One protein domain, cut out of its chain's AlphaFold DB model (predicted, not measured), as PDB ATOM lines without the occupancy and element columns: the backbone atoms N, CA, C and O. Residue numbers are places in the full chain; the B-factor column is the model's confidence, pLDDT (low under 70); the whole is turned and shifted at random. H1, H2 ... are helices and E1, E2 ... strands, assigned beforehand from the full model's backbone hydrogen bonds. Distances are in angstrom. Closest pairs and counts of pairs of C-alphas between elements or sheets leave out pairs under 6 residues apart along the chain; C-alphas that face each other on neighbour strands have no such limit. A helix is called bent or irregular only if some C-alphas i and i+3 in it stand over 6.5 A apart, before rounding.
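Overview. This is residues 4 to 197 of the 199 residues of an uncharacterized protein of Candidatus Bathyarchaeota archaeon (UniProt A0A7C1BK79). A long rod of nearly aligned helices is built along H4: towards one end H3 packs on H4, H1 packs on H3, and the small hairpin E1 and E2 has E1 close to H3, while further along H5 folds back on H4 as H5a and turns again as H5b. Residues 180 to 197, of which 180 to 195 belong to H5, stick out at the other end. The printed part has 194 residues with five named helices and two named strands, in the order H1 H2 E1 E2 H3 H4 H5; the sheet E1 - E2 is antiparallel and the class is mostly helix. The whole is extended, with a radius of gyration of the C-alphas of 25.3 A and spans of 100 by 30 by 22 A.

Arrangement. H1, residues 4 to 26, and H2, residues 30 to 35, form a helical hairpin and only just touch, with 3 pairs of C-alphas within 8 A, the closest those of Ser 26 and Gln 34 at 5.0 A. E1, residues 43 to 46, and E2, residues 52 to 55, form an antiparallel hairpin, with N 44 and O 54 at 2.8 A and N 52 and O 46 at 3.0 A, within hydrogen-bond range. H3, residues 61 to 75, touches H1 at a shallow tilt of 15 degrees, opposite ways, closest at the C-alphas of Ile 19 and Leu 65, 6.4 A. The closest C-alphas of E1 and H3 are those of Leu 45 and Asn 71, 5.2 A. H4, residues 80 to 124, forms a helical hairpin with H3, touching it with residues 83 to 101 alone, closest at the C-alphas of Met 75 and Arg 83, 5.7 A. H5, residues 126 to 195, was assigned as one helix by its hydrogen bonds but is bent: C-alphas 149 and 152 are 9.1 A apart, between arms H5a, 126 to 149, and H5b, 152 to 195. H5a touches H4, opposite ways at 15 degrees, a shallow tilt, closest at the C-alphas of Ser 122 and Val 129, 5.4 A. H5b touches H4, the same way at a shallow tilt of 9 degrees, closest at the C-alphas of Tyr 103 and Trp 154, 6.4 A. Every O i to N i+4 pair is within hydrogen-bond range in H1 and H3, against 39 of 41 in H4, 18 of 20 in H5a, 35 of 40 in H5b and 0 of 2 in H2, where 1 of 3 O i to N i+3 pairs is.

Along the chain. H1 begins at C-alpha 4, (-94.045, -18.686, -19.973), and is 32.8 A long. H3 measures 21.2 A, H4 65.2 A, H5a 35.4 A and H5b 66.4 A, ending at C-alpha 195, (-35.393, -9.873, -87.109).

Size, cuts and confidence. The C-alphas farthest apart, those of Ser 79 and Val 197, are 99.9 A apart. The printed part has no cut, and no link is long. The model's mean pLDDT over the printed part is 89.7, but residues 178 to 197 are under 70.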
ATOM      1  N   ALA A   4     -94.515 -20.064 -19.854       79.88
ATOM      2  CA  ALA A   4     -94.045 -18.686 -19.973       79.88
ATOM      3  C   ALA A   4     -92.573 -18.525 -19.549       79.88
ATOM      4  O   ALA A   4     -91.811 -17.852 -20.242       79.88
ATOM      5  N   ASP A   5     -92.144 -19.191 -18.470       81.81
ATOM      6  CA  ASP A   5     -90.740 -19.165 -18.032       81.81
ATOM      7  C   ASP A   5     -89.813 -19.826 -19.058       81.81
ATOM      8  O   ASP A   5     -88.710 -19.338 -19.305       81.81
ATOM      9  N   LYS A   6     -90.262 -20.924 -19.684       87.69
ATOM     10  CA  LYS A   6     -89.513 -21.600 -20.754       87.69
ATOM     11  C   LYS A   6     -89.371 -20.704 -21.986       87.69
ATOM     12  O   LYS A   6     -88.263 -20.553 -22.491       87.69
ATOM     13  N   SER A   7     -90.460 -20.082 -22.440       87.56
ATOM     14  CA  SER A   7     -90.447 -19.163 -23.588       87.56
ATOM     15  C   SER A   7     -89.548 -17.952 -23.343       87.56
ATOM     16  O   SER A   7     -88.771 -17.572 -24.217       87.56
ATOM     17  N   TYR A   8     -89.606 -17.376 -22.143       88.56
ATOM     18  CA  TYR A   8     -88.753 -16.253 -21.772       88.56
ATOM     19  C   TYR A   8     -87.272 -16.659 -21.705       88.56
ATOM     20  O   TYR A   8     -86.424 -15.961 -22.258       88.56
ATOM     21  N   SER A   9     -86.947 -17.811 -21.106       91.31
ATOM     22  CA  SER A   9     -85.572 -18.335 -21.098       91.31
ATOM     23  C   SER A   9     -85.037 -18.528 -22.515       91.31
ATOM     24  O   SER A   9     -83.936 -18.081 -22.824       91.31
ATOM     25  N   TYR A  10     -85.841 -19.124 -23.399       93.62
ATOM     26  CA  TYR A  10     -85.475 -19.326 -24.800       93.62
ATOM     27  C   TYR A  10     -85.205 -18.002 -25.531       93.62
ATOM     28  O   TYR A  10     -84.221 -17.888 -26.264       93.62
ATOM     29  N   MET A  11     -86.043 -16.984 -25.311       94.12
ATOM     30  CA  MET A  11     -85.839 -15.643 -25.865       94.12
ATOM     31  C   MET A  11     -84.507 -15.046 -25.395       94.12
ATOM     32  O   MET A  11     -83.732 -14.550 -26.213       94.12
ATOM     33  N   MET A  12     -84.212 -15.133 -24.097       96.00
ATOM     34  CA  MET A  12     -82.966 -14.613 -23.529       96.00
ATOM     35  C   MET A  12     -81.738 -15.352 -24.061       96.00
ATOM     36  O   MET A  12     -80.749 -14.720 -24.434       96.00
ATOM     37  N   ASP A  13     -81.801 -16.677 -24.173       97.12
ATOM     38  CA  ASP A  13     -80.726 -17.469 -24.773       97.12
ATOM     39  C   ASP A  13     -80.525 -17.131 -26.255       97.12
ATOM     40  O   ASP A  13     -79.389 -17.065 -26.731       97.12
ATOM     41  N   THR A  14     -81.609 -16.859 -26.982       97.25
ATOM     42  CA  THR A  14     -81.553 -16.417 -28.380       97.25
ATOM     43  C   THR A  14     -80.883 -15.051 -28.499       97.25
ATOM     44  O   THR A  14     -79.950 -14.901 -29.286       97.25
ATOM     45  N   LEU A  15     -81.268 -14.074 -27.672       97.19
ATOM     46  CA  LEU A  15     -80.634 -12.754 -27.662       97.19
ATOM     47  C   LEU A  15     -79.145 -12.840 -27.291       97.19
ATOM     48  O   LEU A  15     -78.314 -12.183 -27.915       97.19
ATOM     49  N   ARG A  16     -78.776 -13.714 -26.346       98.19
ATOM     50  CA  ARG A  16     -77.371 -13.985 -26.004       98.19
ATOM     51  C   ARG A  16     -76.586 -14.543 -27.194       98.19
ATOM     52  O   ARG A  16     -75.454 -14.122 -27.422       98.19
ATOM     53  N   LYS A  17     -77.166 -15.475 -27.959       98.25
ATOM     54  CA  LYS A  17     -76.547 -16.012 -29.184       98.25
ATOM     55  C   LYS A  17     -76.380 -14.934 -30.252       98.25
ATOM     56  O   LYS A  17     -75.326 -14.880 -30.875       98.25
ATOM     57  N   ILE A  18     -77.374 -14.062 -30.422       97.88
ATOM     58  CA  ILE A  18     -77.286 -12.914 -31.334       97.88
ATOM     59  C   ILE A  18     -76.127 -11.999 -30.926       97.88
ATOM     60  O   ILE A  18     -75.309 -11.670 -31.775       97.88
ATOM     61  N   ILE A  19     -76.009 -11.639 -29.641       98.25
ATOM     62  CA  ILE A  19     -74.904 -10.802 -29.142       98.25
ATOM     63  C   ILE A  19     -73.551 -11.417 -29.499       98.25
ATOM     64  O   ILE A  19     -72.736 -10.746 -30.122       98.25
ATOM     65  N   ARG A  20     -73.345 -12.699 -29.171       98.25
ATOM     66  CA  ARG A  20     -72.094 -13.410 -29.482       98.25
ATOM     67  C   ARG A  20     -71.807 -13.429 -30.975       98.25
ATOM     68  O   ARG A  20     -70.694 -13.144 -31.390       98.25
ATOM     69  N   ARG A  21     -72.826 -13.713 -31.789       97.94
ATOM     70  CA  ARG A  21     -72.666 -13.740 -33.240       97.94
ATOM     71  C   ARG A  21     -72.256 -12.377 -33.788       97.94
ATOM     72  O   ARG A  21     -71.430 -12.320 -34.689       97.94
ATOM     73  N   VAL A  22     -72.829 -11.298 -33.259       97.44
ATOM     74  CA  VAL A  22     -72.484  -9.931 -33.667       97.44
ATOM     75  C   VAL A  22     -71.060  -9.576 -33.236       97.44
ATOM     76  O   VAL A  22     -70.345  -8.973 -34.023       97.44
ATOM     77  N   GLU A  23     -70.630  -9.982 -32.038       97.50
ATOM     78  CA  GLU A  23     -69.241  -9.824 -31.570       97.50
ATOM     79  C   GLU A  23     -68.236 -10.584 -32.450       97.50
ATOM     80  O   GLU A  23     -67.171 -10.061 -32.762       97.50
ATOM     81  N   GLU A  24     -68.577 -11.801 -32.882       97.25
ATOM     82  CA  GLU A  24     -67.740 -12.587 -33.794       97.25
ATOM     83  C   GLU A  24     -67.576 -11.883 -35.143       97.25
ATOM     84  O   GLU A  24     -66.455 -11.610 -35.563       97.25
ATOM     85  N   ILE A  25     -68.684 -11.550 -35.815       96.50
ATOM     86  CA  ILE A  25     -68.621 -10.941 -37.155       96.50
ATOM     87  C   ILE A  25     -68.050  -9.522 -37.124       96.50
ATOM     88  O   ILE A  25     -67.526  -9.059 -38.132       96.50
ATOM     89  N   SER A  26     -68.160  -8.808 -35.997       95.94
ATOM     90  CA  SER A  26     -67.650  -7.443 -35.916       95.94
ATOM     91  C   SER A  26     -66.131  -7.388 -35.899       95.94
ATOM     92  O   SER A  26     -65.577  -6.356 -36.265       95.94
ATOM     93  N   SER A  27     -65.453  -8.478 -35.534       94.88
ATOM     94  CA  SER A  27     -63.989  -8.565 -35.592       94.88
ATOM     95  C   SER A  27     -63.438  -8.342 -37.008       94.88
ATOM     96  O   SER A  27     -62.384  -7.724 -37.163       94.88
ATOM     97  N   ASP A  28     -64.210  -8.712 -38.035       94.69
ATOM     98  CA  ASP A  28     -63.867  -8.524 -39.448       94.69
ATOM     99  C   ASP A  28     -64.120  -7.092 -39.948       94.69
ATOM    100  O   ASP A  28     -63.703  -6.708 -41.046       94.69
ATOM    101  N   TRP A  29     -64.783  -6.246 -39.156       96.19
ATOM    102  CA  TRP A  29     -65.082  -4.862 -39.527       96.19
ATOM    103  C   TRP A  29     -63.882  -3.938 -39.274       96.19
ATOM    104  O   TRP A  29     -63.979  -2.935 -38.562       96.19
ATOM    105  N   TRP A  30     -62.739  -4.249 -39.890       94.81
ATOM    106  CA  TRP A  30     -61.489  -3.476 -39.808       94.81
ATOM    107  C   TRP A  30     -61.673  -1.993 -40.168       94.81
ATOM    108  O   TRP A  30     -61.030  -1.115 -39.598       94.81
ATOM    109  N   TRP A  31     -62.601  -1.701 -41.079       94.56
ATOM    110  CA  TRP A  31     -62.935  -0.354 -41.546       94.56
ATOM    111  C   TRP A  31     -63.862   0.415 -40.583       94.56
ATOM    112  O   TRP A  31     -64.055   1.624 -40.731       94.56
ATOM    113  N   PHE A  32     -64.440  -0.280 -39.598       96.00
ATOM    114  CA  PHE A  32     -65.470   0.220 -38.687       96.00
ATOM    115  C   PHE A  32     -65.126  -0.047 -37.212       96.00
ATOM    116  O   PHE A  32     -65.998  -0.370 -36.406       96.00
ATOM    117  N   GLU A  33     -63.836   0.054 -36.871       94.25
ATOM    118  CA  GLU A  33     -63.292  -0.108 -35.508       94.25
ATOM    119  C   GLU A  33     -63.797  -1.367 -34.794       94.25
ATOM    120  O   GLU A  33     -64.126  -1.348 -33.606       94.25
ATOM    121  N   GLN A  34     -63.913  -2.460 -35.550       94.06
ATOM    122  CA  GLN A  34     -64.390  -3.753 -35.064       94.06
ATOM    123  C   GLN A  34     -65.785  -3.689 -34.406       94.06
ATOM    124  O   GLN A  34     -66.104  -4.448 -33.490       94.06
ATOM    125  N   GLY A  35     -66.623  -2.741 -34.841       92.62
ATOM    126  CA  GLY A  35     -67.971  -2.526 -34.315       92.62
ATOM    127  C   GLY A  35     -68.061  -1.608 -33.096       92.62
ATOM    128  O   GLY A  35     -69.160  -1.455 -32.564       92.62
ATOM    129  N   ASN A  36     -66.966  -0.963 -32.675       95.31
ATOM    130  CA  ASN A  36     -66.937  -0.042 -31.527       95.31
ATOM    131  C   ASN A  36     -67.373   1.395 -31.851       95.31
ATOM    132  O   ASN A  36     -67.357   2.266 -30.980       95.31
ATOM    133  N   VAL A  37     -67.806   1.650 -33.082       94.94
ATOM    134  CA  VAL A  37     -68.270   2.969 -33.508       94.94
ATOM    135  C   VAL A  37     -69.683   3.251 -32.958       94.94
ATOM    136  O   VAL A  37     -70.581   2.418 -33.112       94.94
ATOM    137  N   PRO A  38     -69.935   4.424 -32.343       96.31
ATOM    138  CA  PRO A  38     -71.244   4.766 -31.795       96.31
ATOM    139  C   PRO A  38     -72.237   5.182 -32.890       96.31
ATOM    140  O   PRO A  38     -72.124   6.261 -33.469       96.31
ATOM    141  N   VAL A  39     -73.251   4.351 -33.143       96.44
ATOM    142  CA  VAL A  39     -74.195   4.548 -34.266       96.44
ATOM    143  C   VAL A  39     -75.669   4.509 -33.889       96.44
ATOM    144  O   VAL A  39     -76.488   5.077 -34.608       96.44
ATOM    145  N   VAL A  40     -76.021   3.876 -32.772       97.44
ATOM    146  CA  VAL A  40     -77.417   3.655 -32.373       97.44
ATOM    147  C   VAL A  40     -77.690   4.225 -30.992       97.44
ATOM    148  O   VAL A  40     -76.798   4.289 -30.152       97.44
ATOM    149  N   GLN A  41     -78.933   4.626 -30.752       97.12
ATOM    150  CA  GLN A  41     -79.431   5.013 -29.435       97.12
ATOM    151  C   GLN A  41     -80.511   4.025 -29.024       97.12
ATOM    152  O   GLN A  41     -81.335   3.632 -29.847       97.12
ATOM    153  N   VAL A  42     -80.497   3.629 -27.758       98.19
ATOM    154  CA  VAL A  42     -81.508   2.742 -27.177       98.19
ATOM    155  C   VAL A  42     -81.945   3.298 -25.835       98.19
ATOM    156  O   VAL A  42     -81.295   4.177 -25.262       98.19
ATOM    157  N   ARG A  43     -83.048   2.782 -25.314       98.12
ATOM    158  CA  ARG A  43     -83.502   3.099 -23.968       98.12
ATOM    159  C   ARG A  43     -82.876   2.122 -22.982       98.12
ATOM    160  O   ARG A  43     -82.810   0.921 -23.240       98.12
ATOM    161  N   ARG A  44     -82.430   2.622 -21.833       96.88
ATOM    162  CA  ARG A  44     -81.962   1.817 -20.702       96.88
ATOM    163  C   ARG A  44     -83.028   1.814 -19.618       96.88
ATOM    164  O   ARG A  44     -83.457   2.882 -19.183       96.88
ATOM    165  N   LEU A  45     -83.460   0.630 -19.203       95.88
ATOM    166  CA  LEU A  45     -84.390   0.465 -18.096       95.88
ATOM    167  C   LEU A  45     -83.637   0.659 -16.780       95.88
ATOM    168  O   LEU A  45     -82.665  -0.043 -16.506       95.88
ATOM    169  N   VAL A  46     -84.102   1.604 -15.972       92.31
ATOM    170  CA  VAL A  46     -83.644   1.821 -14.598       92.31
ATOM    171  C   VAL A  46     -84.784   1.410 -13.678       92.31
ATOM    172  O   VAL A  46     -85.910   1.858 -13.884       92.31
ATOM    173  N   VAL A  47     -84.508   0.529 -12.713       87.31
ATOM    174  CA  VAL A  47     -85.504  -0.012 -11.760       87.31
ATOM    175  C   VAL A  47     -85.224   0.446 -10.319       87.31
ATOM    176  O   VAL A  47     -85.991   0.146  -9.414       87.31
ATOM    177  N   GLU A  48     -84.145   1.199 -10.087       80.06
ATOM    178  CA  GLU A  48     -83.866   1.820  -8.786       80.06
ATOM    179  C   GLU A  48     -84.888   2.939  -8.517       80.06
ATOM    180  O   GLU A  48     -84.837   4.002  -9.135       80.06
ATOM    181  N   GLY A  49     -85.847   2.677  -7.623       78.38
ATOM    182  CA  GLY A  49     -86.994   3.555  -7.376       78.38
ATOM    183  C   GLY A  49     -88.148   3.281  -8.346       78.38
ATOM    184  O   GLY A  49     -88.574   2.137  -8.509       78.38
ATOM    185  N   ASP A  50     -88.669   4.325  -8.994       83.44
ATOM    186  CA  ASP A  50     -89.713   4.178 -10.008       83.44
ATOM    187  C   ASP A  50     -89.125   3.757 -11.352       83.44
ATOM    188  O   ASP A  50     -88.320   4.475 -11.949       83.44
ATOM    189  N   ALA A  51     -89.569   2.603 -11.865       88.44
ATOM    190  CA  ALA A  51     -89.016   2.108 -13.119       88.44
ATOM    191  C   ALA A  51     -89.252   3.097 -14.275       88.44
ATOM    192  O   ALA A  51     -90.370   3.570 -14.495       88.44
ATOM    193  N   ARG A  52     -88.208   3.393 -15.048       92.88
ATOM    194  CA  ARG A  52     -88.271   4.336 -16.173       92.88
ATOM    195  C   ARG A  52     -87.248   4.000 -17.249       92.88
ATOM    196  O   ARG A  52     -86.327   3.218 -17.027       92.88
ATOM    197  N   PHE A  53     -87.432   4.598 -18.421       94.56
ATOM    198  CA  PHE A  53     -86.461   4.529 -19.503       94.56
ATOM    199  C   PHE A  53     -85.685   5.829 -19.614       94.56
ATOM    200  O   PHE A  53     -86.287   6.878 -19.829       94.56
ATOM    201  N   ASP A  54     -84.364   5.710 -19.592       94.31
ATOM    202  CA  ASP A  54     -83.455   6.807 -19.897       94.31
ATOM    203  C   ASP A  54     -82.809   6.545 -21.268       94.31
ATOM    204  O   ASP A  54     -82.391   5.424 -21.575       94.31
ATOM    205  N   TRP A  55     -82.754   7.564 -22.128       96.38
ATOM    206  CA  TRP A  55     -82.119   7.443 -23.442       96.38
ATOM    207  C   TRP A  55     -80.598   7.414 -23.317       96.38
ATOM    208  O   TRP A  55     -80.002   8.239 -22.625       96.38
ATOM    209  N   THR A  56     -79.949   6.492 -24.029       97.38
ATOM    210  CA  THR A  56     -78.490   6.493 -24.135       97.38
ATOM    211  C   THR A  56     -78.012   7.571 -25.117       97.38
ATOM    212  O   THR A  56     -78.717   7.904 -26.081       97.38
ATOM    213  N   PRO A  57     -76.765   8.063 -24.985       96.31
ATOM    214  CA  PRO A  57     -76.079   8.652 -26.134       96.31
ATOM    215  C   PRO A  57     -75.956   7.616 -27.268       96.31
ATOM    216  O   PRO A  57     -76.285   6.437 -27.085       96.31
ATOM    217  N   LYS A  58     -75.468   8.032 -28.447       96.38
ATOM    218  CA  LYS A  58     -75.081   7.059 -29.479       96.38
ATOM    219  C   LYS A  58     -74.040   6.106 -28.892       96.38
ATOM    220  O   LYS A  58     -73.062   6.535 -28.282       96.38
ATOM    221  N   ILE A  59     -74.261   4.814 -29.076       97.75
ATOM    222  CA  ILE A  59     -73.413   3.740 -28.576       97.75
ATOM    223  C   ILE A  59     -73.174   2.686 -29.665       97.75
ATOM    224  O   ILE A  59     -73.906   2.640 -30.662       97.75
ATOM    225  N   PRO A  60     -72.143   1.843 -29.495       97.88
ATOM    226  CA  PRO A  60     -71.892   0.709 -30.376       97.88
ATOM    227  C   PRO A  60     -73.048  -0.295 -30.378       97.88
ATOM    228  O   PRO A  60     -73.681  -0.514 -29.341       97.88
ATOM    229  N   VAL A  61     -73.279  -0.962 -31.512       97.88
ATOM    230  CA  VAL A  61     -74.388  -1.926 -31.675       97.88
ATOM    231  C   VAL A  61     -74.314  -3.089 -30.680       97.88
ATOM    232  O   VAL A  61     -75.332  -3.471 -30.109       97.88
ATOM    233  N   ILE A  62     -73.113  -3.590 -30.374       97.94
ATOM    234  CA  ILE A  62     -72.909  -4.659 -29.379       97.94
ATOM    235  C   ILE A  62     -73.324  -4.186 -27.984       97.94
ATOM    236  O   ILE A  62     -74.034  -4.885 -27.260       97.94
ATOM    237  N   ARG A  63     -72.918  -2.967 -27.604       98.19
ATOM    238  CA  ARG A  63     -73.293  -2.376 -26.315       98.19
ATOM    239  C   ARG A  63     -74.801  -2.148 -26.236       98.19
ATOM    240  O   ARG A  63     -75.389  -2.399 -25.189       98.19
ATOM    241  N   ALA A  64     -75.422  -1.724 -27.334       98.44
ATOM    242  CA  ALA A  64     -76.865  -1.552 -27.420       98.44
ATOM    243  C   ALA A  64     -77.613  -2.874 -27.196       98.44
ATOM    244  O   ALA A  64     -78.507  -2.922 -26.353       98.44
ATOM    245  N   LEU A  65     -77.195  -3.967 -27.850       98.50
ATOM    246  CA  LEU A  65     -77.772  -5.296 -27.619       98.50
ATOM    247  C   LEU A  65     -77.625  -5.750 -26.159       98.50
ATOM    248  O   LEU A  65     -78.572  -6.288 -25.591       98.50
ATOM    249  N   LYS A  66     -76.468  -5.505 -25.528       98.44
ATOM    250  CA  LYS A  66     -76.239  -5.825 -24.106       98.44
ATOM    251  C   LYS A  66     -77.146  -5.019 -23.172       98.44
ATOM    252  O   LYS A  66     -77.647  -5.567 -22.196       98.44
ATOM    253  N   ILE A  67     -77.396  -3.743 -23.476       98.31
ATOM    254  CA  ILE A  67     -78.354  -2.921 -22.720       98.31
ATOM    255  C   ILE A  67     -79.770  -3.471 -22.875       98.31
ATOM    256  O   ILE A  67     -80.459  -3.640 -21.877       98.31
ATOM    257  N   ILE A  68     -80.188  -3.809 -24.095       98.19
ATOM    258  CA  ILE A  68     -81.508  -4.396 -24.354       98.19
ATOM    259  C   ILE A  68     -81.671  -5.733 -23.621       98.19
ATOM    260  O   ILE A  68     -82.715  -5.980 -23.021       98.19
ATOM    261  N   TYR A  69     -80.636  -6.577 -23.622       97.94
ATOM    262  CA  TYR A  69     -80.611  -7.811 -22.839       97.94
ATOM    263  C   TYR A  69     -80.829  -7.528 -21.348       97.94
ATOM    264  O   TYR A  69     -81.740  -8.096 -20.749       97.94
ATOM    265  N   GLY A  70     -80.070  -6.583 -20.784       97.06
ATOM    266  CA  GLY A  70     -80.233  -6.153 -19.396       97.06
ATOM    267  C   GLY A  70     -81.632  -5.601 -19.107       97.06
ATOM    268  O   GLY A  70     -82.219  -5.936 -18.083       97.06
ATOM    269  N   ASN A  71     -82.226  -4.835 -20.028       96.56
ATOM    270  CA  ASN A  71     -83.601  -4.357 -19.873       96.56
ATOM    271  C   ASN A  71     -84.571  -5.529 -19.710       96.56
ATOM    272  O   ASN A  71     -85.418  -5.498 -18.819       96.56
ATOM    273  N   PHE A  72     -84.463  -6.562 -20.553       95.19
ATOM    274  CA  PHE A  72     -85.328  -7.731 -20.432       95.19
ATOM    275  C   PHE A  72     -85.126  -8.444 -19.091       95.19
ATOM    276  O   PHE A  72     -86.133  -8.814 -18.485       95.19
ATOM    277  N   GLU A  73     -83.890  -8.600 -18.602       94.19
ATOM    278  CA  GLU A  73     -83.613  -9.186 -17.276       94.19
ATOM    279  C   GLU A  73     -84.280  -8.393 -16.148       94.19
ATOM    280  O   GLU A  73     -84.988  -8.960 -15.311       94.19
ATOM    281  N   GLU A  74     -84.114  -7.074 -16.167       92.69
ATOM    282  CA  GLU A  74     -84.648  -6.159 -15.161       92.69
ATOM    283  C   GLU A  74     -86.184  -6.139 -15.138       92.69
ATOM    284  O   GLU A  74     -86.794  -6.069 -14.067       92.69
ATOM    285  N   MET A  75     -86.846  -6.322 -16.288       91.38
ATOM    286  CA  MET A  75     -88.312  -6.404 -16.355       91.38
ATOM    287  C   MET A  75     -88.901  -7.528 -15.498       91.38
ATOM    288  O   MET A  75     -90.051  -7.422 -15.068       91.38
ATOM    289  N   ARG A  76     -88.146  -8.592 -15.192       87.81
ATOM    290  CA  ARG A  76     -88.629  -9.673 -14.312       87.81
ATOM    291  C   ARG A  76     -88.966  -9.184 -12.904       87.81
ATOM    292  O   ARG A  76     -89.741  -9.843 -12.219       87.81
ATOM    293  N   LYS A  77     -88.424  -8.037 -12.491       88.00
ATOM    294  CA  LYS A  77     -88.667  -7.415 -11.184       88.00
ATOM    295  C   LYS A  77     -89.948  -6.569 -11.159       88.00
ATOM    296  O   LYS A  77     -90.413  -6.201 -10.088       88.00
ATOM    297  N   LEU A  78     -90.541  -6.278 -12.320       88.50
ATOM    298  CA  LEU A  78     -91.718  -5.412 -12.447       88.50
ATOM    299  C   LEU A  78     -93.038  -6.179 -12.278       88.50
ATOM    300  O   LEU A  78     -93.085  -7.402 -12.457       88.50
ATOM    301  N   SER A  79     -94.127  -5.446 -12.012       87.56
ATOM    302  CA  SER A  79     -95.498  -5.973 -12.072       87.56
ATOM    303  C   SER A  79     -95.883  -6.381 -13.498       87.56
ATOM    304  O   SER A  79     -95.289  -5.927 -14.482       87.56
ATOM    305  N   ARG A  80     -96.892  -7.251 -13.630       83.88
ATOM    306  CA  ARG A  80     -97.294  -7.814 -14.925       83.88
ATOM    307  C   ARG A  80     -97.742  -6.746 -15.926       83.88
ATOM    308  O   ARG A  80     -97.340  -6.855 -17.082       83.88
ATOM    309  N   GLU A  81     -98.514  -5.734 -15.515       82.81
ATOM    310  CA  GLU A  81     -98.947  -4.678 -16.446       82.81
ATOM    311  C   GLU A  81     -97.754  -3.876 -16.971       82.81
ATOM    312  O   GLU A  81     -97.606  -3.695 -18.179       82.81
ATOM    313  N   ARG A  82     -96.845  -3.473 -16.074       86.88
ATOM    314  CA  ARG A  82     -95.653  -2.702 -16.441       86.88
ATOM    315  C   ARG A  82     -94.761  -3.483 -17.403       86.88
ATOM    316  O   ARG A  82     -94.314  -2.925 -18.400       86.88
ATOM    317  N   ARG A  83     -94.546  -4.785 -17.171       89.31
ATOM    318  CA  ARG A  83     -93.702  -5.635 -18.038       89.31
ATOM    319  C   ARG A  83     -94.049  -5.520 -19.517       89.31
ATOM    320  O   ARG A  83     -93.134  -5.455 -20.329       89.31
ATOM    321  N   VAL A  84     -95.336  -5.498 -19.865       88.75
ATOM    322  CA  VAL A  84     -95.775  -5.440 -21.268       88.75
ATOM    323  C   VAL A  84     -95.329  -4.134 -21.923       88.75
ATOM    324  O   VAL A  84     -94.751  -4.157 -23.008       88.75
ATOM    325  N   GLU A  85     -95.525  -3.005 -21.244       88.50
ATOM    326  CA  GLU A  85     -95.135  -1.689 -21.752       88.50
ATOM    327  C   GLU A  85     -93.620  -1.599 -22.008       88.50
ATOM    328  O   GLU A  85     -93.186  -1.208 -23.097       88.50
ATOM    329  N   TYR A  86     -92.799  -2.002 -21.029       93.56
ATOM    330  CA  TYR A  86     -91.339  -1.958 -21.169       93.56
ATOM    331  C   TYR A  86     -90.822  -2.976 -22.195       93.56
ATOM    332  O   TYR A  86     -89.841  -2.694 -22.892       93.56
ATOM    333  N   ALA A  87     -91.493  -4.124 -22.335       92.38
ATOM    334  CA  ALA A  87     -91.144  -5.146 -23.317       92.38
ATOM    335  C   ALA A  87     -91.348  -4.646 -24.750       92.38
ATOM    336  O   ALA A  87     -90.443  -4.798 -25.567       92.38
ATOM    337  N   ILE A  88     -92.479  -3.994 -25.047       93.62
ATOM    338  CA  ILE A  88     -92.750  -3.426 -26.379       93.62
ATOM    339  C   ILE A  88     -91.671  -2.406 -26.755       93.62
ATOM    340  O   ILE A  88     -91.105  -2.464 -27.845       93.62
ATOM    341  N   LYS A  89     -91.336  -1.502 -25.830       95.50
ATOM    342  CA  LYS A  89     -90.295  -0.487 -26.039       95.50
ATOM    343  C   LYS A  89     -88.910  -1.126 -26.247       95.50
ATOM    344  O   LYS A  89     -88.204  -0.765 -27.182       95.50
ATOM    345  N   SER A  90     -88.540  -2.136 -25.460       96.81
ATOM    346  CA  SER A  90     -87.251  -2.827 -25.653       96.81
ATOM    347  C   SER A  90     -87.203  -3.655 -26.939       96.81
ATOM    348  O   SER A  90     -86.146  -3.760 -27.555       96.81
ATOM    349  N   ALA A  91     -88.334  -4.205 -27.387       96.00
ATOM    350  CA  ALA A  91     -88.434  -4.906 -28.664       96.00
ATOM    351  C   ALA A  91     -88.286  -3.953 -29.864       96.00
ATOM    352  O   ALA A  91     -87.628  -4.303 -30.842       96.00
ATOM    353  N   GLN A  92     -88.838  -2.738 -29.781       97.19
ATOM    354  CA  GLN A  92     -88.603  -1.692 -30.782       97.19
ATOM    355  C   GLN A  92     -87.116  -1.329 -30.872       97.19
ATOM    356  O   GLN A  92     -86.568  -1.268 -31.969       97.19
ATOM    357  N   ASP A  93     -86.452  -1.149 -29.726       98.25
ATOM    358  CA  ASP A  93     -85.017  -0.846 -29.697       98.25
ATOM    359  C   ASP A  93     -84.196  -2.010 -30.268       98.25
ATOM    360  O   ASP A  93     -83.278  -1.788 -31.057       98.25
ATOM    361  N   LEU A  94     -84.565  -3.257 -29.945       98.31
ATOM    362  CA  LEU A  94     -83.955  -4.450 -30.534       98.31
ATOM    363  C   LEU A  94     -84.074  -4.452 -32.054       98.31
ATOM    364  O   LEU A  94     -83.074  -4.666 -32.737       98.31
ATOM    365  N   TYR A  95     -85.264  -4.180 -32.584       98.00
ATOM    366  CA  TYR A  95     -85.479  -4.093 -34.022       98.00
ATOM    367  C   TYR A  95     -84.583  -3.027 -34.667       98.00
ATOM    368  O   TYR A  95     -83.888  -3.322 -35.639       98.00
ATOM    369  N   SER A  96     -84.526  -1.820 -34.100       98.00
ATOM    370  CA  SER A  96     -83.668  -0.744 -34.609       98.00
ATOM    371  C   SER A  96     -82.182  -1.111 -34.588       98.00
ATOM    372  O   SER A  96     -81.465  -0.808 -35.542       98.00
ATOM    373  N   VAL A  97     -81.706  -1.789 -33.540       98.44
ATOM    374  CA  VAL A  97     -80.307  -2.234 -33.451       98.44
ATOM    375  C   VAL A  97     -80.004  -3.331 -34.469       98.44
ATOM    376  O   VAL A  97     -78.983  -3.252 -35.150       98.44
ATOM    377  N   LEU A  98     -80.885  -4.324 -34.618       98.31
ATOM    378  CA  LEU A  98     -80.729  -5.381 -35.622       98.31
ATOM    379  C   LEU A  98     -80.711  -4.807 -37.041       98.31
ATOM    380  O   LEU A  98     -79.872  -5.198 -37.846       98.31
ATOM    381  N   LEU A  99     -81.569  -3.826 -37.320       98.19
ATOM    382  CA  LEU A  99     -81.603  -3.143 -38.609       98.19
ATOM    383  C   LEU A  99     -80.295  -2.389 -38.894       98.19
ATOM    384  O   LEU A  99     -79.746  -2.489 -39.990       98.19
ATOM    385  N   ALA A 100     -79.757  -1.682 -37.897       98.31
ATOM    386  CA  ALA A 100     -78.460  -1.021 -38.020       98.31
ATOM    387  C   ALA A 100     -77.323  -2.025 -38.279       98.31
ATOM    388  O   ALA A 100     -76.458  -1.758 -39.110       98.31
ATOM    389  N   ILE A 101     -77.339  -3.189 -37.620       98.31
ATOM    390  CA  ILE A 101     -76.375  -4.272 -37.868       98.31
ATOM    391  C   ILE A 101     -76.472  -4.757 -39.316       98.31
ATOM    392  O   ILE A 101     -75.444  -4.858 -39.980       98.31
ATOM    393  N   THR A 102     -77.681  -4.992 -39.834       98.25
ATOM    394  CA  THR A 102     -77.879  -5.369 -41.242       98.25
ATOM    395  C   THR A 102     -77.254  -4.346 -42.187       98.25
ATOM    396  O   THR A 102     -76.521  -4.722 -43.096       98.25
ATOM    397  N   TYR A 103     -77.465  -3.051 -41.951       98.31
ATOM    398  CA  TYR A 103     -76.887  -1.998 -42.790       98.31
ATOM    399  C   TYR A 103     -75.359  -1.933 -42.709       98.31
ATOM    400  O   TYR A 103     -74.699  -1.732 -43.727       98.31
ATOM    401  N   ILE A 104     -74.778  -2.162 -41.528       98.00
ATOM    402  CA  ILE A 104     -73.321  -2.258 -41.363       98.00
ATOM    403  C   ILE A 104     -72.765  -3.470 -42.118       98.00
ATOM    404  O   ILE A 104     -71.724  -3.351 -42.759       98.00
ATOM    405  N   MET A 105     -73.455  -4.613 -42.090       97.94
ATOM    406  CA  MET A 105     -73.047  -5.804 -42.842       97.94
ATOM    407  C   MET A 105     -73.072  -5.555 -44.353       97.94
ATOM    408  O   MET A 105     -72.094  -5.847 -45.035       97.94
ATOM    409  N   GLU A 106     -74.132  -4.936 -44.876       97.94
ATOM    410  CA  GLU A 106     -74.198  -4.578 -46.298       97.94
ATOM    411  C   GLU A 106     -73.086  -3.599 -46.703       97.94
ATOM    412  O   GLU A 106     -72.483  -3.727 -47.770       97.94
ATOM    413  N   ALA A 107     -72.789  -2.618 -45.850       97.69
ATOM    414  CA  ALA A 107     -71.681  -1.694 -46.048       97.69
ATOM    415  C   ALA A 107     -70.322  -2.418 -46.026       97.69
ATOM    416  O   ALA A 107     -69.450  -2.137 -46.853       97.69
ATOM    417  N   HIS A 108     -70.153  -3.387 -45.124       97.69
ATOM    418  CA  HIS A 108     -68.951  -4.210 -45.041       97.69
ATOM    419  C   HIS A 108     -68.733  -5.034 -46.311       97.69
ATOM    420  O   HIS A 108     -67.606  -5.086 -46.801       97.69
ATOM    421  N   ASP A 109     -69.790  -5.582 -46.915       97.38
ATOM    422  CA  ASP A 109     -69.683  -6.300 -48.188       97.38
ATOM    423  C   ASP A 109     -69.128  -5.409 -49.310       97.38
ATOM    424  O   ASP A 109     -68.332  -5.867 -50.137       97.38
ATOM    425  N   LEU A 110     -69.508  -4.126 -49.337       97.56
ATOM    426  CA  LEU A 110     -68.977  -3.158 -50.302       97.56
ATOM    427  C   LEU A 110     -67.498  -2.850 -50.053       97.56
ATOM    428  O   LEU A 110     -66.708  -2.877 -50.998       97.56
ATOM    429  N   ALA A 111     -67.106  -2.619 -48.798       96.81
ATOM    430  CA  ALA A 111     -65.700  -2.433 -48.436       96.81
ATOM    431  C   ALA A 111     -64.862  -3.677 -48.788       96.81
ATOM    432  O   ALA A 111     -63.792  -3.562 -49.385       96.81
ATOM    433  N   GLY A 112     -65.388  -4.874 -48.515       96.31
ATOM    434  CA  GLY A 112     -64.742  -6.147 -48.831       96.31
ATOM    435  C   GLY A 112     -64.564  -6.389 -50.332       96.31
ATOM    436  O   GLY A 112     -63.574  -6.993 -50.744       96.31
ATOM    437  N   LYS A 113     -65.472  -5.896 -51.188       95.25
ATOM    438  CA  LYS A 113     -65.284  -5.947 -52.652       95.25
ATOM    439  C   LYS A 113     -64.051  -5.159 -53.096       95.25
ATOM    440  O   LYS A 113     -63.292  -5.661 -53.924       95.25
ATOM    441  N   LEU A 114     -63.843  -3.961 -52.552       94.56
ATOM    442  CA  LEU A 114     -62.688  -3.129 -52.892       94.56
ATOM    443  C   LEU A 114     -61.388  -3.653 -52.272       94.56
ATOM    444  O   LEU A 114     -60.347  -3.599 -52.921       94.56
ATOM    445  N   GLU A 115     -61.440  -4.234 -51.073       95.06
ATOM    446  CA  GLU A 115     -60.268  -4.882 -50.469       95.06
ATOM    447  C   GLU A 115     -59.788  -6.075 -51.310       95.06
ATOM    448  O   GLU A 115     -58.613  -6.153 -51.667       95.06
ATOM    449  N   ARG A 116     -60.705  -6.939 -51.769       94.25
ATOM    450  CA  ARG A 116     -60.363  -8.034 -52.699       94.25
ATOM    451  C   ARG A 116     -59.774  -7.528 -54.017       94.25
ATOM    452  O   ARG A 116     -58.895  -8.171 -54.594       94.25
ATOM    453  N   LEU A 117     -60.252  -6.384 -54.513       91.62
ATOM    454  CA  LEU A 117     -59.676  -5.740 -55.693       91.62
ATOM    455  C   LEU A 117     -58.237  -5.282 -55.418       91.62
ATOM    456  O   LEU A 117     -57.358  -5.556 -56.235       91.62
ATOM    457  N   ARG A 118     -57.981  -4.654 -54.263       93.75
ATOM    458  CA  ARG A 118     -56.636  -4.252 -53.823       93.75
ATOM    459  C   ARG A 118     -55.691  -5.450 -53.742       93.75
ATOM    460  O   ARG A 118     -54.598  -5.402 -54.297       93.75
ATOM    461  N   GLU A 119     -56.120  -6.549 -53.125       93.56
ATOM    462  CA  GLU A 119     -55.339  -7.792 -53.035       93.56
ATOM    463  C   GLU A 119     -55.040  -8.407 -54.406       93.56
ATOM    464  O   GLU A 119     -53.981  -8.999 -54.622       93.56
ATOM    465  N   ARG A 120     -55.982  -8.314 -55.351       90.69
ATOM    466  CA  ARG A 120     -55.772  -8.779 -56.726       90.69
ATOM    467  C   ARG A 120     -54.750  -7.905 -57.449       90.69
ATOM    468  O   ARG A 120     -53.860  -8.444 -58.100       90.69
ATOM    469  N   VAL A 121     -54.853  -6.584 -57.317       90.12
ATOM    470  CA  VAL A 121     -53.890  -5.632 -57.896       90.12
ATOM    471  C   VAL A 121     -52.505  -5.860 -57.303       90.12
ATOM    472  O   VAL A 121     -51.549  -5.953 -58.056       90.12
ATOM    473  N   SER A 122     -52.403  -6.090 -55.994       91.50
ATOM    474  CA  SER A 122     -51.126  -6.368 -55.324       91.50
ATOM    475  C   SER A 122     -50.407  -7.609 -55.813       91.50
ATOM    476  O   SER A 122     -49.188  -7.668 -55.707       91.50
ATOM    477  N   ARG A 123     -51.138  -8.587 -56.346       89.31
ATOM    478  CA  ARG A 123     -50.551  -9.793 -56.934       89.31
ATOM    479  C   ARG A 123     -50.193  -9.627 -58.406       89.31
ATOM    480  O   ARG A 123     -49.254 -10.263 -58.861       89.31
ATOM    481  N   LEU A 124     -50.967  -8.837 -59.153       87.12
ATOM    482  CA  LEU A 124     -50.825  -8.719 -60.607       87.12
ATOM    483  C   LEU A 124     -49.945  -7.537 -61.026       87.12
ATOM    484  O   LEU A 124     -49.077  -7.715 -61.866       87.12
ATOM    485  N   ASN A 125     -50.165  -6.364 -60.429       86.56
ATOM    486  CA  ASN A 125     -49.492  -5.102 -60.740       86.56
ATOM    487  C   ASN A 125     -49.115  -4.371 -59.426       86.56
ATOM    488  O   ASN A 125     -49.804  -3.413 -59.046       86.56
ATOM    489  N   PRO A 126     -48.060  -4.812 -58.710       87.25
ATOM    490  CA  PRO A 126     -47.663  -4.245 -57.415       87.25
ATOM    491  C   PRO A 126     -47.477  -2.720 -57.431       87.25
ATOM    492  O   PRO A 126     -47.925  -2.039 -56.511       87.25
ATOM    493  N   ASP A 127     -46.944  -2.171 -58.523       87.56
ATOM    494  CA  ASP A 127     -46.653  -0.735 -58.676       87.56
ATOM    495  C   ASP A 127     -47.904   0.163 -58.688       87.56
ATOM    496  O   ASP A 127     -47.809   1.387 -58.622       87.56
ATOM    497  N   LYS A 128     -49.104  -0.425 -58.801       84.81
ATOM    498  CA  LYS A 128     -50.385   0.303 -58.817       84.81
ATOM    499  C   LYS A 128     -51.199   0.125 -57.540       84.81
ATOM    500  O   LYS A 128     -52.295   0.679 -57.441       84.81
ATOM    501  N   VAL A 129     -50.707  -0.646 -56.571       90.69
ATOM    502  CA  VAL A 129     -51.430  -0.928 -55.322       90.69
ATOM    503  C   VAL A 129     -51.740   0.342 -54.553       90.69
ATOM    504  O   VAL A 129     -52.836   0.458 -54.005       90.69
ATOM    505  N   ASP A 130     -50.817   1.300 -54.548       90.88
ATOM    506  CA  ASP A 130     -50.978   2.550 -53.807       90.88
ATOM    507  C   ASP A 130     -52.184   3.349 -54.307       90.88
ATOM    508  O   ASP A 130     -53.009   3.777 -53.503       90.88
ATOM    509  N   ILE A 131     -52.383   3.415 -55.629       87.56
ATOM    510  CA  ILE A 131     -53.538   4.086 -56.249       87.56
ATOM    511  C   ILE A 131     -54.851   3.471 -55.745       87.56
ATOM    512  O   ILE A 131     -55.779   4.174 -55.350       87.56
ATOM    513  N   VAL A 132     -54.935   2.138 -55.730       89.56
ATOM    514  CA  VAL A 132     -56.141   1.421 -55.279       89.56
ATOM    515  C   VAL A 132     -56.333   1.564 -53.771       89.56
ATOM    516  O   VAL A 132     -57.460   1.679 -53.289       89.56
ATOM    517  N   THR A 133     -55.236   1.592 -53.016       92.88
ATOM    518  CA  THR A 133     -55.245   1.775 -51.563       92.88
ATOM    519  C   THR A 133     -55.778   3.155 -51.182       92.88
ATOM    520  O   THR A 133     -56.574   3.270 -50.250       92.88
ATOM    521  N   GLU A 134     -55.401   4.203 -51.912       92.25
ATOM    522  CA  GLU A 134     -55.927   5.556 -51.716       92.25
ATOM    523  C   GLU A 134     -57.424   5.648 -52.031       92.25
ATOM    524  O   GLU A 134     -58.192   6.205 -51.239       92.25
ATOM    525  N   GLU A 135     -57.870   5.052 -53.143       91.12
ATOM    526  CA  GLU A 135     -59.294   5.004 -53.489       91.12
ATOM    527  C   GLU A 135     -60.113   4.252 -52.434       91.12
ATOM    528  O   GLU A 135     -61.166   4.739 -52.008       91.12
ATOM    529  N   LEU A 136     -59.603   3.115 -51.946       94.25
ATOM    530  CA  LEU A 136     -60.221   2.345 -50.869       94.25
ATOM    531  C   LEU A 136     -60.321   3.165 -49.577       94.25
ATOM    532  O   LEU A 136     -61.390   3.206 -48.968       94.25
ATOM    533  N   ARG A 137     -59.248   3.851 -49.162       94.69
ATOM    534  CA  ARG A 137     -59.264   4.715 -47.965       94.69
ATOM    535  C   ARG A 137     -60.303   5.829 -48.096       94.69
ATOM    536  O   ARG A 137     -61.062   6.070 -47.158       94.69
ATOM    537  N   SER A 138     -60.379   6.466 -49.264       95.31
ATOM    538  CA  SER A 138     -61.375   7.503 -49.557       95.31
ATOM    539  C   SER A 138     -62.806   6.957 -49.497       95.31
ATOM    540  O   SER A 138     -63.684   7.565 -48.876       95.31
ATOM    541  N   PHE A 139     -63.046   5.781 -50.087       96.44
ATOM    542  CA  PHE A 139     -64.334   5.094 -50.027       96.44
ATOM    543  C   PHE A 139     -64.738   4.761 -48.589       96.44
ATOM    544  O   PHE A 139     -65.834   5.121 -48.162       96.44
ATOM    545  N   VAL A 140     -63.838   4.129 -47.830       96.31
ATOM    546  CA  VAL A 140     -64.059   3.759 -46.427       96.31
ATOM    547  C   VAL A 140     -64.371   4.992 -45.581       96.31
ATOM    548  O   VAL A 140     -65.306   4.955 -44.785       96.31
ATOM    549  N   GLY A 141     -63.662   6.106 -45.788       96.50
ATOM    550  CA  GLY A 141     -63.949   7.367 -45.103       96.50
ATOM    551  C   GLY A 141     -65.372   7.871 -45.366       96.50
ATOM    552  O   GLY A 141     -66.104   8.189 -44.427       96.50
ATOM    553  N   LYS A 142     -65.811   7.877 -46.633       96.62
ATOM    554  CA  LYS A 142     -67.186   8.262 -47.007       96.62
ATOM    555  C   LYS A 142     -68.227   7.321 -46.404       96.62
ATOM    556  O   LYS A 142     -69.235   7.787 -45.876       96.62
ATOM    557  N   LEU A 143     -67.967   6.018 -46.463       96.25
ATOM    558  CA  LEU A 143     -68.854   4.976 -45.953       96.25
ATOM    559  C   LEU A 143     -69.042   5.108 -44.440       96.25
ATOM    560  O   LEU A 143     -70.168   5.157 -43.945       96.25
ATOM    561  N   ARG A 144     -67.932   5.254 -43.711       96.00
ATOM    562  CA  ARG A 144     -67.928   5.446 -42.262       96.00
ATOM    563  C   ARG A 144     -68.682   6.714 -41.864       96.00
ATOM    564  O   ARG A 144     -69.525   6.651 -40.971       96.00
ATOM    565  N   ASN A 145     -68.437   7.831 -42.547       95.75
ATOM    566  CA  ASN A 145     -69.126   9.098 -42.282       95.75
ATOM    567  C   ASN A 145     -70.642   8.991 -42.501       95.75
ATOM    568  O   ASN A 145     -71.418   9.492 -41.688       95.75
ATOM    569  N   ALA A 146     -71.076   8.305 -43.561       95.62
ATOM    570  CA  ALA A 146     -72.493   8.107 -43.841       95.62
ATOM    571  C   ALA A 146     -73.213   7.357 -42.706       95.62
ATOM    572  O   ALA A 146     -74.255   7.814 -42.226       95.62
ATOM    573  N   LEU A 147     -72.631   6.253 -42.228       95.81
ATOM    574  CA  LEU A 147     -73.214   5.449 -41.149       95.81
ATOM    575  C   LEU A 147     -73.152   6.153 -39.787       95.81
ATOM    576  O   LEU A 147     -74.097   6.060 -39.004       95.81
ATOM    577  N   LEU A 148     -72.073   6.892 -39.514       94.38
ATOM    578  CA  LEU A 148     -71.914   7.688 -38.294       94.38
ATOM    579  C   LEU A 148     -72.959   8.795 -38.176       94.38
ATOM    580  O   LEU A 148     -73.539   8.996 -37.101       94.38
ATOM    581  N   ASN A 149     -73.218   9.498 -39.278       93.81
ATOM    582  CA  ASN A 149     -74.206  10.568 -39.322       93.81
ATOM    583  C   ASN A 149     -75.599  10.005 -39.034       93.81
ATOM    584  O   ASN A 149     -76.231  10.377 -38.039       93.81
ATOM    585  N   ASN A 150     -76.053   9.064 -39.864       93.81
ATOM    586  CA  ASN A 150     -77.323   8.382 -39.670       93.81
ATOM    587  C   ASN A 150     -77.345   7.027 -40.391       93.81
ATOM    588  O   ASN A 150     -77.680   6.950 -41.574       93.81
ATOM    589  N   VAL A 151     -77.075   5.954 -39.643       96.50
ATOM    590  CA  VAL A 151     -77.131   4.567 -40.135       96.50
ATOM    591  C   VAL A 151     -78.469   4.230 -40.802       96.50
ATOM    592  O   VAL A 151     -78.499   3.500 -41.785       96.50
ATOM    593  N   PHE A 152     -79.579   4.828 -40.362       97.12
ATOM    594  CA  PHE A 152     -80.911   4.559 -40.909       97.12
ATOM    595  C   PHE A 152     -81.192   5.252 -42.253       97.12
ATOM    596  O   PHE A 152     -82.229   4.995 -42.861       97.12
ATOM    597  N   GLN A 153     -80.287   6.103 -42.756       96.25
ATOM    598  CA  GLN A 153     -80.351   6.586 -44.144       96.25
ATOM    599  C   GLN A 153     -79.765   5.590 -45.142       96.25
ATOM    600  O   GLN A 153     -79.943   5.790 -46.343       96.25
ATOM    601  N   TRP A 154     -79.103   4.524 -44.673       97.19
ATOM    602  CA  TRP A 154     -78.444   3.542 -45.529       97.19
ATOM    603  C   TRP A 154     -79.302   3.076 -46.717       97.19
ATOM    604  O   TRP A 154     -78.815   3.189 -47.840       97.19
ATOM    605  N   PRO A 155     -80.589   2.699 -46.560       97.12
ATOM    606  CA  PRO A 155     -81.413   2.261 -47.691       97.12
ATOM    607  C   PRO A 155     -81.549   3.285 -48.820       97.12
ATOM    608  O   PRO A 155     -81.740   2.903 -49.966       97.12
ATOM    609  N   LYS A 156     -81.457   4.583 -48.511       97.12
ATOM    610  CA  LYS A 156     -81.605   5.659 -49.503       97.12
ATOM    611  C   LYS A 156     -80.306   5.984 -50.229       97.12
ATOM    612  O   LYS A 156     -80.340   6.519 -51.331       97.12
ATOM    613  N   ILE A 157     -79.171   5.726 -49.586       96.94
ATOM    614  CA  ILE A 157     -77.841   6.088 -50.098       96.94
ATOM    615  C   ILE A 157     -77.051   4.872 -50.588       96.94
ATOM    616  O   ILE A 157     -76.027   5.044 -51.241       96.94
ATOM    617  N   LYS A 158     -77.515   3.650 -50.298       97.19
ATOM    618  CA  LYS A 158     -76.858   2.385 -50.654       97.19
ATOM    619  C   LYS A 158     -76.483   2.327 -52.129       97.19
ATOM    620  O   LYS A 158     -75.330   2.040 -52.440       97.19
ATOM    621  N   ASP A 159     -77.413   2.657 -53.020       97.25
ATOM    622  CA  ASP A 159     -77.179   2.584 -54.468       97.25
ATOM    623  C   ASP A 159     -76.064   3.535 -54.917       97.25
ATOM    624  O   ASP A 159     -75.230   3.174 -55.742       97.25
ATOM    625  N   GLN A 160     -75.937   4.700 -54.272       97.00
ATOM    626  CA  GLN A 160     -74.834   5.628 -54.535       97.00
ATOM    627  C   GLN A 160     -73.479   5.006 -54.169       97.00
ATOM    628  O   GLN A 160     -72.498   5.180 -54.891       97.00
ATOM    629  N   PHE A 161     -73.406   4.258 -53.063       97.56
ATOM    630  CA  PHE A 161     -72.191   3.542 -52.667       97.56
ATOM    631  C   PHE A 161     -71.892   2.351 -53.581       97.56
ATOM    632  O   PHE A 161     -70.729   2.127 -53.915       97.56
ATOM    633  N   VAL A 162     -72.916   1.621 -54.026       97.19
ATOM    634  CA  VAL A 162     -72.769   0.545 -55.020       97.19
ATOM    635  C   VAL A 162     -72.196   1.099 -56.326       97.19
ATOM    636  O   VAL A 162     -71.220   0.557 -56.846       97.19
ATOM    637  N   ASP A 163     -72.725   2.218 -56.815       96.69
ATOM    638  CA  ASP A 163     -72.233   2.883 -58.022       96.69
ATOM    639  C   ASP A 163     -70.794   3.375 -57.874       96.69
ATOM    640  O   ASP A 163     -70.001   3.270 -58.812       96.69
ATOM    641  N   LEU A 164     -70.428   3.895 -56.698       94.31
ATOM    642  CA  LEU A 164     -69.049   4.280 -56.397       94.31
ATOM    643  C   LEU A 164     -68.103   3.076 -56.474       94.31
ATOM    644  O   LEU A 164     -67.065   3.180 -57.129       94.31
ATOM    645  N   VAL A 165     -68.473   1.936 -55.879       95.62
ATOM    646  CA  VAL A 165     -67.688   0.693 -55.972       95.62
ATOM    647  C   VAL A 165     -67.538   0.260 -57.427       95.62
ATOM    648  O   VAL A 165     -66.422   0.004 -57.871       95.62
ATOM    649  N   ASN A 166     -68.630   0.224 -58.192       94.81
ATOM    650  CA  ASN A 166     -68.599  -0.196 -59.595       94.81
ATOM    651  C   ASN A 166     -67.688   0.710 -60.436       94.81
ATOM    652  O   ASN A 166     -66.867   0.219 -61.210       94.81
ATOM    653  N   LYS A 167     -67.764   2.033 -60.237       93.75
ATOM    654  CA  LYS A 167     -66.890   3.002 -60.915       93.75
ATOM    655  C   LYS A 167     -65.416   2.789 -60.571       93.75
ATOM    656  O   LYS A 167     -64.588   2.829 -61.483       93.75
ATOM    657  N   MET A 168     -65.095   2.548 -59.299       92.00
ATOM    658  CA  MET A 168     -63.726   2.254 -58.852       92.00
ATOM    659  C   MET A 168     -63.211   0.961 -59.489       92.00
ATOM    660  O   MET A 168     -62.161   0.973 -60.128       92.00
ATOM    661  N   VAL A 169     -63.991  -0.122 -59.436       91.31
ATOM    662  CA  VAL A 169     -63.645  -1.403 -60.074       91.31
ATOM    663  C   VAL A 169     -63.355  -1.207 -61.564       91.31
ATOM    664  O   VAL A 169     -62.272  -1.554 -62.029       91.31
ATOM    665  N   SER A 170     -64.261  -0.572 -62.312       90.88
ATOM    666  CA  SER A 170     -64.070  -0.341 -63.750       90.88
ATOM    667  C   SER A 170     -62.897   0.589 -64.072       90.88
ATOM    668  O   SER A 170     -62.324   0.510 -65.161       90.88
ATOM    669  N   ARG A 171     -62.542   1.521 -63.182       87.12
ATOM    670  CA  ARG A 171     -61.358   2.375 -63.353       87.12
ATOM    671  C   ARG A 171     -60.078   1.562 -63.171       87.12
ATOM    672  O   ARG A 171     -59.214   1.610 -64.042       87.12
ATOM    673  N   VAL A 172     -59.989   0.784 -62.098       85.25
ATOM    674  CA  VAL A 172     -58.824  -0.054 -61.789       85.25
ATOM    675  C   VAL A 172     -58.616  -1.131 -62.853       85.25
ATOM    676  O   VAL A 172     -57.500  -1.331 -63.322       85.25
ATOM    677  N   GLU A 173     -59.686  -1.775 -63.318       84.94
ATOM    678  CA  GLU A 173     -59.599  -2.764 -64.397       84.94
ATOM    679  C   GLU A 173     -59.098  -2.167 -65.715       84.94
ATOM    680  O   GLU A 173     -58.357  -2.829 -66.444       84.94
ATOM    681  N   ARG A 174     -59.467  -0.918 -66.024       85.12
ATOM    682  CA  ARG A 174     -58.938  -0.211 -67.197       85.12
ATOM    683  C   ARG A 174     -57.442   0.042 -67.071       85.12
ATOM    684  O   ARG A 174     -56.738  -0.240 -68.032       85.12
ATOM    685  N   ILE A 175     -56.974   0.487 -65.901       78.00
ATOM    686  CA  ILE A 175     -55.543   0.702 -65.626       78.00
ATOM    687  C   ILE A 175     -54.759  -0.603 -65.835       78.00
ATOM    688  O   ILE A 175     -53.761  -0.609 -66.549       78.00
ATOM    689  N   ILE A 176     -55.261  -1.725 -65.305       75.44
ATOM    690  CA  ILE A 176     -54.632  -3.045 -65.478       75.44
ATOM    691  C   ILE A 176     -54.584  -3.466 -66.958       75.44
ATOM    692  O   ILE A 176     -53.572  -3.991 -67.424       75.44
ATOM    693  N   LYS A 177     -55.678  -3.277 -67.709       74.25
ATOM    694  CA  LYS A 177     -55.771  -3.708 -69.115       74.25
ATOM    695  C   LYS A 177     -54.930  -2.855 -70.062       74.25
ATOM    696  O   LYS A 177     -54.321  -3.413 -70.968       74.25
ATOM    697  N   SER A 178     -54.890  -1.534 -69.875       64.31
ATOM    698  CA  SER A 178     -54.113  -0.639 -70.746       64.31
ATOM    699  C   SER A 178     -52.613  -0.935 -70.711       64.31
ATOM    700  O   SER A 178     -51.940  -0.768 -71.722       64.31
ATOM    701  N   GLU A 179     -52.103  -1.422 -69.580       55.50
ATOM    702  CA  GLU A 179     -50.686  -1.764 -69.411       55.50
ATOM    703  C   GLU A 179     -50.313  -3.092 -70.078       55.50
ATOM    704  O   GLU A 179     -49.283  -3.162 -70.741       55.50
ATOM    705  N   LYS A 180     -51.178  -4.118 -70.021       59.16
ATOM    706  CA  LYS A 180     -50.940  -5.376 -70.757       59.16
ATOM    707  C   LYS A 180     -50.774  -5.145 -72.259       59.16
ATOM    708  O   LYS A 180     -49.848  -5.674 -72.860       59.16
ATOM    709  N   VAL A 181     -51.626  -4.298 -72.835       59.47
ATOM    710  CA  VAL A 181     -51.571  -3.953 -74.263       59.47
ATOM    711  C   VAL A 181     -50.320  -3.130 -74.600       59.47
ATOM    712  O   VAL A 181     -49.801  -3.236 -75.708       59.47
ATOM    713  N   ALA A 182     -49.823  -2.306 -73.674       56.66
ATOM    714  CA  ALA A 182     -48.589  -1.548 -73.874       56.66
ATOM    715  C   ALA A 182     -47.347  -2.455 -73.837       56.66
ATOM    716  O   ALA A 182     -46.505  -2.356 -74.726       56.66
ATOM    717  N   ILE A 183     -47.285  -3.385 -72.877       58.97
ATOM    718  CA  ILE A 183     -46.191  -4.357 -72.744       58.97
ATOM    719  C   ILE A 183     -46.156  -5.303 -73.951       58.97
ATOM    720  O   ILE A 183     -45.094  -5.514 -74.528       58.97
ATOM    721  N   GLU A 184     -47.305  -5.821 -74.398       54.28
ATOM    722  CA  GLU A 184     -47.379  -6.658 -75.607       54.28
ATOM    723  C   GLU A 184     -46.885  -5.906 -76.854       54.28
ATOM    724  O   GLU A 184     -46.141  -6.464 -77.655       54.28
ATOM    725  N   LYS A 185     -47.220  -4.618 -76.997       53.44
ATOM    726  CA  LYS A 185     -46.745  -3.797 -78.122       53.44
ATOM    727  C   LYS A 185     -45.247  -3.497 -78.070       53.44
ATOM    728  O   LYS A 185     -44.622  -3.412 -79.126       53.44
ATOM    729  N   GLU A 186     -44.670  -3.314 -76.886       53.66
ATOM    730  CA  GLU A 186     -43.219  -3.142 -76.733       53.66
ATOM    731  C   GLU A 186     -42.446  -4.433 -77.007       53.66
ATOM    732  O   GLU A 186     -41.384  -4.375 -77.624       53.66
ATOM    733  N   ILE A 187     -42.978  -5.588 -76.596       58.34
ATOM    734  CA  ILE A 187     -42.369  -6.893 -76.883       58.34
ATOM    735  C   ILE A 187     -42.386  -7.155 -78.390       58.34
ATOM    736  O   ILE A 187     -41.333  -7.445 -78.946       58.34
ATOM    737  N   VAL A 188     -43.530  -6.958 -79.061       56.94
ATOM    738  CA  VAL A 188     -43.651  -7.146 -80.519       56.94
ATOM    739  C   VAL A 188     -42.671  -6.247 -81.279       56.94
ATOM    740  O   VAL A 188     -41.938  -6.746 -82.128       56.94
ATOM    741  N   LYS A 189     -42.556  -4.964 -80.903       56.62
ATOM    742  CA  LYS A 189     -41.580  -4.041 -81.510       56.62
ATOM    743  C   LYS A 189     -40.121  -4.449 -81.302       56.62
ATOM    744  O   LYS A 189     -39.294  -4.148 -82.156       56.62
ATOM    745  N   LYS A 190     -39.783  -5.087 -80.176       58.31
ATOM    746  CA  LYS A 190     -38.425  -5.596 -79.941       58.31
ATOM    747  C   LYS A 190     -38.126  -6.843 -80.770       58.31
ATOM    748  O   LYS A 190     -37.041  -6.914 -81.327       58.31
ATOM    749  N   THR A 191     -39.075  -7.768 -80.912       56.75
ATOM    750  CA  THR A 191     -38.903  -8.947 -81.783       56.75
ATOM    751  C   THR A 191     -38.844  -8.589 -83.267       56.75
ATOM    752  O   THR A 191     -37.996  -9.119 -83.971       56.75
ATOM    753  N   GLU A 192     -39.665  -7.647 -83.741       53.19
ATOM    754  CA  GLU A 192     -39.608  -7.183 -85.138       53.19
ATOM    755  C   GLU A 192     -38.307  -6.410 -85.433       53.19
ATOM    756  O   GLU A 192     -37.744  -6.528 -86.517       53.19
ATOM    757  N   GLY A 193     -37.783  -5.665 -84.451       48.69
ATOM    758  CA  GLY A 193     -36.510  -4.949 -84.577       48.69
ATOM    759  C   GLY A 193     -35.258  -5.831 -84.485       48.69
ATOM    760  O   GLY A 193     -34.199  -5.398 -84.924       48.69
ATOM    761  N   GLU A 194     -35.345  -7.042 -83.926       46.66
ATOM    762  CA  GLU A 194     -34.238  -8.012 -83.909       46.66
ATOM    763  C   GLU A 194     -34.202  -8.883 -85.179       46.66
ATOM    764  O   GLU A 194     -33.117  -9.273 -85.608       46.66
ATOM    765  N   GLU A 195     -35.344  -9.132 -85.836       47.09
ATOM    766  CA  GLU A 195     -35.393  -9.873 -87.109       47.09
ATOM    767  C   GLU A 195     -34.857  -9.063 -88.308       47.09
ATOM    768  O   GLU A 195     -34.248  -9.644 -89.206       47.09
ATOM    769  N   GLU A 196     -34.976  -7.729 -88.313       44.62
ATOM    770  CA  GLU A 196     -34.424  -6.872 -89.385       44.62
ATOM    771  C   GLU A 196     -32.886  -6.744 -89.375       44.62
ATOM    772  O   GLU A 196     -32.305  -6.298 -90.362       44.62
ATOM    773  N   VAL A 197     -32.197  -7.140 -88.297       47.44
ATOM    774  CA  VAL A 197     -30.726  -7.001 -88.174       47.44
ATOM    775  C   VAL A 197     -29.980  -8.276 -88.608       47.44
ATOM    776  O   VAL A 197     -28.752  -8.275 -88.687       47.44
TER     777      VAL A 197